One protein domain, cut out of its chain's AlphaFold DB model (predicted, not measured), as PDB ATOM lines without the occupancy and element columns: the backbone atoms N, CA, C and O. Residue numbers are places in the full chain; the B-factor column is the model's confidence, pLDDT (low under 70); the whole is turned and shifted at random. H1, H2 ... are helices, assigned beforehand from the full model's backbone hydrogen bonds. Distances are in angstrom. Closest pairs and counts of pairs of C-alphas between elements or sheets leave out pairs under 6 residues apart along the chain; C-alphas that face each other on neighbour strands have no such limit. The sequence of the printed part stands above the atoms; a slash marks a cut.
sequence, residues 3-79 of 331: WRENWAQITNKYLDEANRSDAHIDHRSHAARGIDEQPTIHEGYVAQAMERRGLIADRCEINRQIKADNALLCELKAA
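Overview. This is residues 3 to 79 of the 331 residues of a protein of Ruminococcus bromii (UniProt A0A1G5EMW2). An open, loose frame of helices: H1 lies at one side, and the long H4 at the other makes a corner with short H3. The chain folds back beside H1 to the small H2, then runs on to H3. The printed part has 77 residues with four named helices, H1 to H4 in order, and no named strand, an all-helix class; it is loose, with radius of gyration of the C-alphas 16.2 A and spans of 40 by 37 by 24 A.

Along the chain. H1, residues 3 to 17, begins at C-alpha 3 (-19.515, -5.795, -19.995) and is 21.5 A long. H2 is residues 30 to 33, H3 residues 45 to 51. H4, residues 58 to 79, is 31.4 A long and ends at C-alpha 79 (-49.300, -18.904, -42.847).

Arrangement. H1 and H2 each touch no helix. H3 touches H4, with residues 58 to 60 of H4 alone; the closest C-alphas, of Ala 47 and Arg 59, are 6.7 A apart. Their lines stand about perpendicular, at 79 degrees. In H1, H3 and H4 every O i to N i+4 pair is within hydrogen-bond range; H2 is too short for one.

Size, cuts and confidence. The C-alphas farthest apart, of Asn 6 and Gly 54, are 41.4 A apart. The printed part has no cut. The links H1 to H2 and H2 to H3 are long. Residues 69, 76, 78 and 79 have pLDDT under 70.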
ATOM      1  N   TRP A   3     -20.221  -6.638 -19.023       85.19
ATOM      2  CA  TRP A   3     -19.515  -5.795 -19.995       85.19
ATOM      3  C   TRP A   3     -20.181  -5.735 -21.383       85.19
ATOM      4  O   TRP A   3     -20.166  -4.679 -22.007       85.19
ATOM      5  N   ARG A   4     -20.783  -6.837 -21.865       84.00
ATOM      6  CA  ARG A   4     -21.462  -6.875 -23.180       84.00
ATOM      7  C   ARG A   4     -22.731  -6.030 -23.186       84.00
ATOM      8  O   ARG A   4     -23.022  -5.368 -24.174       84.00
ATOM      9  N   GLU A   5     -23.454  -6.058 -22.073       86.06
ATOM     10  CA  GLU A   5     -24.657  -5.262 -21.862       86.06
ATOM     11  C   GLU A   5     -24.329  -3.769 -21.792       86.06
ATOM     12  O   GLU A   5     -24.881  -2.994 -22.569       86.06
ATOM     13  N   ASN A   6     -23.360  -3.377 -20.959       87.69
ATOM     14  CA  ASN A   6     -22.929  -1.980 -20.849       87.69
ATOM     15  C   ASN A   6     -22.395  -1.432 -22.182       87.69
ATOM     16  O   ASN A   6     -22.668  -0.290 -22.542       87.69
ATOM     17  N   TRP A   7     -21.648  -2.245 -22.934       90.38
ATOM     18  CA  TRP A   7     -21.146  -1.843 -24.246       90.38
ATOM     19  C   TRP A   7     -22.279  -1.628 -25.257       90.38
ATOM     20  O   TRP A   7     -22.281  -0.612 -25.953       90.38
ATOM     21  N   ALA A   8     -23.257  -2.539 -25.307       88.94
ATOM     22  CA  ALA A   8     -24.430  -2.377 -26.161       88.94
ATOM     23  C   ALA A   8     -25.204  -1.103 -25.789       88.94
ATOM     24  O   ALA A   8     -25.476  -0.289 -26.662       88.94
ATOM     25  N   GLN A   9     -25.469  -0.865 -24.499       87.75
ATOM     26  CA  GLN A   9     -26.179   0.330 -24.021       87.75
ATOM     27  C   GLN A   9     -25.487   1.639 -24.426       87.75
ATOM     28  O   GLN A   9     -26.136   2.541 -24.953       87.75
ATOM     29  N   ILE A  10     -24.171   1.743 -24.217       90.75
ATOM     30  CA  ILE A  10     -23.407   2.943 -24.586       90.75
ATOM     31  C   ILE A  10     -23.411   3.134 -26.106       90.75
ATOM     32  O   ILE A  10     -23.630   4.243 -26.582       90.75
ATOM     33  N   THR A  11     -23.202   2.061 -26.873       88.75
ATOM     34  CA  THR A  11     -23.153   2.131 -28.343       88.75
ATOM     35  C   THR A  11     -24.508   2.525 -28.927       88.75
ATOM     36  O   THR A  11     -24.571   3.387 -29.797       88.75
ATOM     37  N   ASN A  12     -25.594   1.954 -28.406       91.06
ATOM     38  CA  ASN A  12     -26.951   2.258 -28.851       91.06
ATOM     39  C   ASN A  12     -27.342   3.706 -28.570       91.06
ATOM     40  O   ASN A  12     -27.931   4.340 -29.433       91.06
ATOM     41  N   LYS A  13     -26.914   4.268 -27.431       89.31
ATOM     42  CA  LYS A  13     -27.114   5.691 -27.138       89.31
ATOM     43  C   LYS A  13     -26.533   6.588 -28.240       89.31
ATOM     44  O   LYS A  13     -27.203   7.508 -28.695       89.31
ATOM     45  N   TYR A  14     -25.317   6.299 -28.702       89.75
ATOM     46  CA  TYR A  14     -24.701   7.056 -29.797       89.75
ATOM     47  C   TYR A  14     -25.348   6.778 -31.162       89.75
ATOM     48  O   TYR A  14     -25.392   7.672 -32.005       89.75
ATOM     49  N   LEU A  15     -25.856   5.561 -31.400       90.00
ATOM     50  CA  LEU A  15     -26.622   5.251 -32.613       90.00
ATOM     51  C   LEU A  15     -27.932   6.047 -32.666       90.00
ATOM     52  O   LEU A  15     -28.269   6.578 -33.724       90.00
ATOM     53  N   ASP A  16     -28.623   6.189 -31.537       87.12
ATOM     54  CA  ASP A  16     -29.846   6.986 -31.430       87.12
ATOM     55  C   ASP A  16     -29.560   8.485 -31.612       87.12
ATOM     56  O   ASP A  16     -30.251   9.152 -32.379       87.12
ATOM     57  N   GLU A  17     -28.488   9.009 -31.003       89.81
ATOM     58  CA  GLU A  17     -28.022  10.393 -31.213       89.81
ATOM     59  C   GLU A  17     -27.652  10.677 -32.684       89.81
ATOM     60  O   GLU A  17     -27.778  11.808 -33.154       89.81
ATOM     61  N   ALA A  18     -27.239   9.648 -33.431       86.81
ATOM     62  CA  ALA A  18     -26.928   9.722 -34.857       86.81
ATOM     63  C   ALA A  18     -28.133   9.439 -35.782       86.81
ATOM     64  O   ALA A  18     -27.943   9.330 -36.996       86.81
ATOM     65  N   ASN A  19     -29.357   9.305 -35.247       83.81
ATOM     66  CA  ASN A  19     -30.567   8.900 -35.979       83.81
ATOM     67  C   ASN A  19     -30.419   7.557 -36.735       83.81
ATOM     68  O   ASN A  19     -30.965   7.376 -37.824       83.81
ATOM     69  N   ARG A  20     -29.669   6.602 -36.169       82.44
ATOM     70  CA  ARG A  20     -29.445   5.236 -36.687       82.44
ATOM     71  C   ARG A  20     -30.042   4.180 -35.762       82.44
ATOM     72  O   ARG A  20     -29.432   3.150 -35.472       82.44
ATOM     73  N   SER A  21     -31.258   4.448 -35.300       74.62
ATOM     74  CA  SER A  21     -32.021   3.562 -34.415       74.62
ATOM     75  C   SER A  21     -32.374   2.215 -35.069       74.62
ATOM     76  O   SER A  21     -32.726   1.261 -34.382       74.62
ATOM     77  N   ASP A  22     -32.242   2.103 -36.395       77.50
ATOM     78  CA  ASP A  22     -32.368   0.862 -37.167       77.50
ATOM     79  C   ASP A  22     -31.233  -0.147 -36.899       77.50
ATOM     80  O   ASP A  22     -31.411  -1.345 -37.113       77.50
ATOM     81  N   ALA A  23     -30.081   0.314 -36.399       81.75
ATOM     82  CA  ALA A  23     -28.881  -0.496 -36.174       81.75
ATOM     83  C   ALA A  23     -28.668  -0.912 -34.703       81.75
ATOM     84  O   ALA A  23     -27.560  -1.292 -34.320       81.75
ATOM     85  N   HIS A  24     -29.708  -0.831 -33.870       84.88
ATOM     86  CA  HIS A  24     -29.613  -1.083 -32.435       84.88
ATOM     87  C   HIS A  24     -29.091  -2.500 -32.119       84.88
ATOM     88  O   HIS A  24     -29.586  -3.516 -32.611       84.88
ATOM     89  N   ILE A  25     -28.093  -2.572 -31.246       86.12
ATOM     90  CA  ILE A  25     -27.349  -3.784 -30.913       86.12
ATOM     91  C   ILE A  25     -27.962  -4.444 -29.674       86.12
ATOM     92  O   ILE A  25     -28.106  -3.814 -28.627       86.12
ATOM     93  N   ASP A  26     -28.293  -5.734 -29.761       84.12
ATOM     94  CA  ASP A  26     -28.705  -6.543 -28.608       84.12
ATOM     95  C   ASP A  26     -27.563  -7.490 -28.212       84.12
ATOM     96  O   ASP A  26     -27.026  -8.226 -29.041       84.12
ATOM     97  N   HIS A  27     -27.176  -7.462 -26.937       83.38
ATOM     98  CA  HIS A  27     -26.102  -8.295 -26.392       83.38
ATOM     99  C   HIS A  27     -26.539  -9.753 -26.153       83.38
ATOM    100  O   HIS A  27     -25.699 -10.614 -25.870       83.38
ATOM    101  N   ARG A  28     -27.847 -10.030 -26.227       84.75
ATOM    102  CA  ARG A  28     -28.445 -11.354 -26.040       84.75
ATOM    103  C   ARG A  28     -28.394 -12.162 -27.339       84.75
ATOM    104  O   ARG A  28     -28.582 -11.634 -28.433       84.75
ATOM    105  N   SER A  29     -28.188 -13.474 -27.220       81.38
ATOM    106  CA  SER A  29     -28.298 -14.396 -28.360       81.38
ATOM    107  C   SER A  29     -29.726 -14.426 -28.923       81.38
ATOM    108  O   SER A  29     -30.670 -14.069 -28.221       81.38
ATOM    109  N   HIS A  30     -29.914 -14.897 -30.164       79.94
ATOM    110  CA  HIS A  30     -31.256 -15.095 -30.741       79.94
ATOM    111  C   HIS A  30     -32.160 -15.932 -29.824       79.94
ATOM    112  O   HIS A  30     -33.257 -15.494 -29.493       79.94
ATOM    113  N   ALA A  31     -31.639 -17.028 -29.263       78.31
ATOM    114  CA  ALA A  31     -32.355 -17.836 -28.275       78.31
ATOM    115  C   ALA A  31     -32.759 -17.044 -27.013       78.31
ATOM    116  O   ALA A  31     -33.886 -17.161 -26.544       78.31
ATOM    117  N   ALA A  32     -31.875 -16.194 -26.475       83.44
ATOM    118  CA  ALA A  32     -32.183 -15.353 -25.313       83.44
ATOM    119  C   ALA A  32     -33.140 -14.184 -25.636       83.44
ATOM    120  O   ALA A  32     -33.701 -13.578 -24.723       83.44
ATOM    121  N   ARG A  33     -33.332 -13.876 -26.924       82.38
ATOM    122  CA  ARG A  33     -34.312 -12.906 -27.437       82.38
ATOM    123  C   ARG A  33     -35.636 -13.559 -27.849       82.38
ATOM    124  O   ARG A  33     -36.568 -12.831 -28.170       82.38
ATOM    125  N   GLY A  34     -35.724 -14.892 -27.847       79.56
ATOM    126  CA  GLY A  34     -36.885 -15.626 -28.363       79.56
ATOM    127  C   GLY A  34     -37.030 -15.546 -29.886       79.56
ATOM    128  O   GLY A  34     -38.141 -15.616 -30.401       79.56
ATOM    129  N   ILE A  35     -35.923 -15.340 -30.603       80.88
ATOM    130  CA  ILE A  35     -35.876 -15.348 -32.065       80.88
ATOM    131  C   ILE A  35     -35.541 -16.770 -32.510       80.88
ATOM    132  O   ILE A  35     -34.478 -17.285 -32.166       80.88
ATOM    133  N   ASP A  36     -36.444 -17.377 -33.278       74.31
ATOM    134  CA  ASP A  36     -36.281 -18.749 -33.783       74.31
ATOM    135  C   ASP A  36     -35.454 -18.823 -35.082       74.31
ATOM    136  O   ASP A  36     -35.141 -19.915 -35.544       74.31
ATOM    137  N   GLU A  37     -35.113 -17.677 -35.681       82.88
ATOM    138  CA  GLU A  37     -34.225 -17.594 -36.846       82.88
ATOM    139  C   GLU A  37     -32.797 -18.031 -36.489       82.88
ATOM    140  O   GLU A  37     -32.259 -17.699 -35.426       82.88
ATOM    141  N   GLN A  38     -32.149 -18.745 -37.405       79.44
ATOM    142  CA  GLN A  38     -30.758 -19.150 -37.270       79.44
ATOM    143  C   GLN A  38     -29.829 -17.956 -37.560       79.44
ATOM    144  O   GLN A  38     -29.954 -17.317 -38.606       79.44
ATOM    145  N   PRO A  39     -28.865 -17.634 -36.673       82.50
ATOM    146  CA  PRO A  39     -27.913 -16.560 -36.932       82.50
ATOM    147  C   PRO A  39     -26.941 -16.947 -38.054       82.50
ATOM    148  O   PRO A  39     -26.441 -18.072 -38.099       82.50
ATOM    149  N   THR A  40     -26.612 -15.995 -38.925       85.38
ATOM    150  CA  THR A  40     -25.564 -16.169 -39.943       85.38
ATOM    151  C   THR A  40     -24.178 -16.271 -39.309       85.38
ATOM    152  O   THR A  40     -23.900 -15.636 -38.288       85.38
ATOM    153  N   ILE A  41     -23.275 -17.005 -39.954       84.81
ATOM    154  CA  ILE A  41     -21.881 -17.128 -39.528       84.81
ATOM    155  C   ILE A  41     -21.008 -16.031 -40.144       84.81
ATOM    156  O   ILE A  41     -21.298 -15.484 -41.209       84.81
ATOM    157  N   HIS A  42     -19.899 -15.704 -39.483       86.12
ATOM    158  CA  HIS A  42     -18.938 -14.753 -40.034       86.12
ATOM    159  C   HIS A  42     -18.180 -15.370 -41.224       86.12
ATOM    160  O   HIS A  42     -17.431 -16.339 -41.072       86.12
ATOM    161  N   GLU A  43     -18.356 -14.781 -42.406       82.94
ATOM    162  CA  GLU A  43     -17.805 -15.283 -43.673       82.94
ATOM    163  C   GLU A  43     -16.273 -15.210 -43.703       82.94
ATOM    164  O   GLU A  43     -15.602 -16.195 -44.013       82.94
ATOM    165  N   GLY A  44     -15.710 -14.071 -43.291       87.44
ATOM    166  CA  GLY A  44     -14.273 -13.802 -43.308       87.44
ATOM    167  C   GLY A  44     -13.736 -13.369 -44.682       87.44
ATOM    168  O   GLY A  44     -14.318 -13.645 -45.730       87.44
ATOM    169  N   TYR A  45     -12.586 -12.688 -44.675       86.88
ATOM    170  CA  TYR A  45     -11.989 -12.071 -45.869       86.88
ATOM    171  C   TYR A  45     -11.669 -13.073 -46.993       86.88
ATOM    172  O   TYR A  45     -11.877 -12.779 -48.168       86.88
ATOM    173  N   VAL A  46     -11.195 -14.274 -46.639       83.38
ATOM    174  CA  VAL A  46     -10.820 -15.321 -47.608       83.38
ATOM    175  C   VAL A  46     -12.038 -15.827 -48.385       83.38
ATOM    176  O   VAL A  46     -11.978 -15.908 -49.609       83.38
ATOM    177  N   ALA A  47     -13.159 -16.091 -47.703       83.38
ATOM    178  CA  ALA A  47     -14.398 -16.534 -48.341       83.38
ATOM    179  C   ALA A  47     -14.939 -15.471 -49.314       83.38
ATOM    180  O   ALA A  47     -15.273 -15.777 -50.455       83.38
ATOM    181  N   GLN A  48     -14.909 -14.195 -48.914       84.75
ATOM    182  CA  GLN A  48     -15.322 -13.081 -49.774       84.75
ATOM    183  C   GLN A  48     -14.410 -12.893 -50.996       84.75
ATOM    184  O   GLN A  48     -14.882 -12.551 -52.080       84.75
ATOM    185  N   ALA A  49     -13.099 -13.106 -50.847       86.19
ATOM    186  CA  ALA A  49     -12.155 -13.031 -51.961       86.19
ATOM    187  C   ALA A  49     -12.358 -14.166 -52.982       86.19
ATOM    188  O   ALA A  49     -12.165 -13.939 -54.177       86.19
ATOM    189  N   MET A  50     -12.759 -15.360 -52.531       86.19
ATOM    190  CA  MET A  50     -13.115 -16.487 -53.403       86.19
ATOM    191  C   MET A  50     -14.385 -16.195 -54.213       86.19
ATOM    192  O   MET A  50     -14.370 -16.348 -55.433       86.19
ATOM    193  N   GLU A  51     -15.423 -15.657 -53.572       85.88
ATOM    194  CA  GLU A  51     -16.681 -15.264 -54.230       85.88
ATOM    195  C   GLU A  51     -16.478 -14.175 -55.296       85.88
ATOM    196  O   GLU A  51     -17.008 -14.268 -56.401       85.88
ATOM    197  N   ARG A  52     -15.616 -13.178 -55.036       87.19
ATOM    198  CA  ARG A  52     -15.258 -12.148 -56.039       87.19
ATOM    199  C   ARG A  52     -14.574 -12.718 -57.283       87.19
ATOM    200  O   ARG A  52     -14.555 -12.057 -58.317       87.19
ATOM    201  N   ARG A  53     -13.986 -13.912 -57.179       87.38
ATOM    202  CA  ARG A  53     -13.364 -14.640 -58.294       87.38
ATOM    203  C   ARG A  53     -14.331 -15.619 -58.971       87.38
ATOM    204  O   ARG A  53     -13.906 -16.337 -59.867       87.38
ATOM    205  N   GLY A  54     -15.601 -15.649 -58.558       82.44
ATOM    206  CA  GLY A  54     -16.628 -16.542 -59.101       82.44
ATOM    207  C   GLY A  54     -16.588 -17.971 -58.550       82.44
ATOM    208  O   GLY A  54     -17.211 -18.851 -59.135       82.44
ATOM    209  N   LEU A  55     -15.856 -18.223 -57.456       82.44
ATOM    210  CA  LEU A  55     -15.835 -19.519 -56.771       82.44
ATOM    211  C   LEU A  55     -16.825 -19.515 -55.601       82.44
ATOM    212  O   LEU A  55     -16.900 -18.531 -54.868       82.44
ATOM    213  N   ILE A  56     -17.520 -20.632 -55.389       80.94
ATOM    214  CA  ILE A  56     -18.446 -20.795 -54.261       80.94
ATOM    215  C   ILE A  56     -17.634 -21.063 -52.994       80.94
ATOM    216  O   ILE A  56     -16.869 -22.027 -52.934       80.94
ATOM    217  N   ALA A  57     -17.785 -20.208 -51.984       86.44
ATOM    218  CA  ALA A  57     -17.162 -20.404 -50.680       86.44
ATOM    219  C   ALA A  57     -18.152 -21.046 -49.698       86.44
ATOM    220  O   ALA A  57     -19.228 -20.495 -49.466       86.44
ATOM    221  N   ASP A  58     -17.756 -22.138 -49.036       79.00
ATOM    222  CA  ASP A  58     -18.619 -22.905 -48.118       79.00
ATOM    223  C   ASP A  58     -19.334 -22.031 -47.077       79.00
ATOM    224  O   ASP A  58     -20.521 -22.197 -46.818       79.00
ATOM    225  N   ARG A  59     -18.638 -21.045 -46.491       79.75
ATOM    226  CA  ARG A  59     -19.225 -20.143 -45.482       79.75
ATOM    227  C   ARG A  59     -20.259 -19.177 -46.060       79.75
ATOM    228  O   ARG A  59     -21.229 -18.852 -45.378       79.75
ATOM    229  N   CYS A  60     -20.043 -18.706 -47.286       77.56
ATOM    230  CA  CYS A  60     -20.989 -17.839 -47.983       77.56
ATOM    231  C   CYS A  60     -22.220 -18.643 -48.417       77.56
ATOM    232  O   CYS A  60     -23.339 -18.162 -48.254       77.56
ATOM    233  N   GLU A  61     -22.030 -19.886 -48.864       78.75
ATOM    234  CA  GLU A  61     -23.119 -20.810 -49.196       78.75
ATOM    235  C   GLU A  61     -23.956 -21.178 -47.962       78.75
ATOM    236  O   GLU A  61     -25.180 -21.075 -47.995       78.75
ATOM    237  N   ILE A  62     -23.314 -21.467 -46.824       75.25
ATOM    238  CA  ILE A  62     -24.002 -21.676 -45.540       75.25
ATOM    239  C   ILE A  62     -24.852 -20.453 -45.164       75.25
ATOM    240  O   ILE A  62     -25.999 -20.605 -44.757       75.25
ATOM    241  N   ASN A  63     -24.341 -19.230 -45.328       81.19
ATOM    242  CA  ASN A  63     -25.126 -18.022 -45.055       81.19
ATOM    243  C   ASN A  63     -26.284 -17.811 -46.037       81.19
ATOM    244  O   ASN A  63     -27.319 -17.282 -45.628       81.19
ATOM    245  N   ARG A  64     -26.135 -18.191 -47.315       81.25
ATOM    246  CA  ARG A  64     -27.249 -18.189 -48.281       81.25
ATOM    247  C   ARG A  64     -28.337 -19.163 -47.839       81.25
ATOM    248  O   ARG A  64     -29.497 -18.762 -47.799       81.25
ATOM    249  N   GLN A  65     -27.956 -20.375 -47.431       72.81
ATOM    250  CA  GLN A  65     -28.886 -21.383 -46.927       72.81
ATOM    251  C   GLN A  65     -29.597 -20.910 -45.653       72.81
ATOM    252  O   GLN A  65     -30.820 -20.901 -45.615       72.81
ATOM    253  N   ILE A  66     -28.857 -20.400 -44.660       74.50
ATOM    254  CA  ILE A  66     -29.427 -19.845 -43.417       74.50
ATOM    255  C   ILE A  66     -30.455 -18.745 -43.717       74.50
ATOM    256  O   ILE A  66     -31.522 -18.702 -43.110       74.50
ATOM    257  N   LYS A  67     -30.159 -17.848 -44.666       77.31
ATOM    258  CA  LYS A  67     -31.099 -16.793 -45.075       77.31
ATOM    259  C   LYS A  67     -32.352 -17.362 -45.741       77.31
ATOM    260  O   LYS A  67     -33.442 -16.864 -45.468       77.31
ATOM    261  N   ALA A  68     -32.208 -18.377 -46.593       70.44
ATOM    262  CA  ALA A  68     -33.335 -19.044 -47.242       70.44
ATOM    263  C   ALA A  68     -34.219 -19.785 -46.221       70.44
ATOM    264  O   ALA A  68     -35.440 -19.643 -46.247       70.44
ATOM    265  N   ASP A  69     -33.603 -20.490 -45.273       63.06
ATOM    266  CA  ASP A  69     -34.295 -21.220 -44.207       63.06
ATOM    267  C   ASP A  69     -35.046 -20.266 -43.267       63.06
ATOM    268  O   ASP A  69     -36.203 -20.513 -42.923       63.06
ATOM    269  N   ASN A  70     -34.435 -19.134 -42.898       78.88
ATOM    270  CA  ASN A  70     -35.099 -18.104 -42.095       78.88
ATOM    271  C   ASN A  70     -36.287 -17.477 -42.835       78.88
ATOM    272  O   ASN A  70     -37.340 -17.276 -42.232       78.88
ATOM    273  N   ALA A  71     -36.156 -17.210 -44.140       76.81
ATOM    274  CA  ALA A  71     -37.263 -16.706 -44.952       76.81
ATOM    275  C   ALA A  71     -38.437 -17.702 -44.977       76.81
ATOM    276  O   ALA A  71     -39.577 -17.317 -44.707       76.81
ATOM    277  N   LEU A  72     -38.150 -18.991 -45.187       70.25
ATOM    278  CA  LEU A  72     -39.155 -20.055 -45.146       70.25
ATOM    279  C   LEU A  72     -39.816 -20.173 -43.762       70.25
ATOM    280  O   LEU A  72     -41.035 -20.316 -43.661       70.25
ATOM    281  N   LEU A  73     -39.039 -20.072 -42.679       70.62
ATOM    282  CA  LEU A  73     -39.559 -20.083 -41.309       70.62
ATOM    283  C   LEU A  73     -40.536 -18.922 -41.061       70.62
ATOM    284  O   LEU A  73     -41.593 -19.121 -40.455       70.62
ATOM    285  N   CYS A  74     -40.209 -17.718 -41.534       73.88
ATOM    286  CA  CYS A  74     -41.091 -16.555 -41.450       73.88
ATOM    287  C   CYS A  74     -42.393 -16.763 -42.239       73.88
ATOM    288  O   CYS A  74     -43.474 -16.469 -41.719       73.88
ATOM    289  N   GLU A  75     -42.317 -17.308 -43.456       73.81
ATOM    290  CA  GLU A  75     -43.488 -17.615 -44.286       73.81
ATOM    291  C   GLU A  75     -44.408 -18.649 -43.626       73.81
ATOM    292  O   GLU A  75     -45.622 -18.434 -43.539       73.81
ATOM    293  N   LEU A  76     -43.842 -19.730 -43.080       67.69
ATOM    294  CA  LEU A  76     -44.593 -20.763 -42.364       67.69
ATOM    295  C   LEU A  76     -45.286 -20.205 -41.117       67.69
ATOM    296  O   LEU A  76     -46.464 -20.487 -40.887       67.69
ATOM    297  N   LYS A  77     -44.601 -19.364 -40.334       70.06
ATOM    298  CA  LYS A  77     -45.203 -18.685 -39.174       70.06
ATOM    299  C   LYS A  77     -46.349 -17.762 -39.578       70.06
ATOM    300  O   LYS A  77     -47.388 -17.757 -38.918       70.06
ATOM    301  N   ALA A  78     -46.187 -17.004 -40.662       69.25
ATOM    302  CA  ALA A  78     -47.230 -16.119 -41.169       69.25
ATOM    303  C   ALA A  78     -48.450 -16.904 -41.684       69.25
ATOM    304  O   ALA A  78     -49.589 -16.526 -41.402       69.25
ATOM    305  N   ALA A  79     -48.233 -18.011 -42.399       62.81
ATOM    306  CA  ALA A  79     -49.300 -18.904 -42.847       62.81
ATOM    307  C   ALA A  79     -50.036 -19.546 -41.660       62.81
ATOM    308  O   ALA A  79     -51.266 -19.517 -41.609       62.81
TER     309      ALA A  79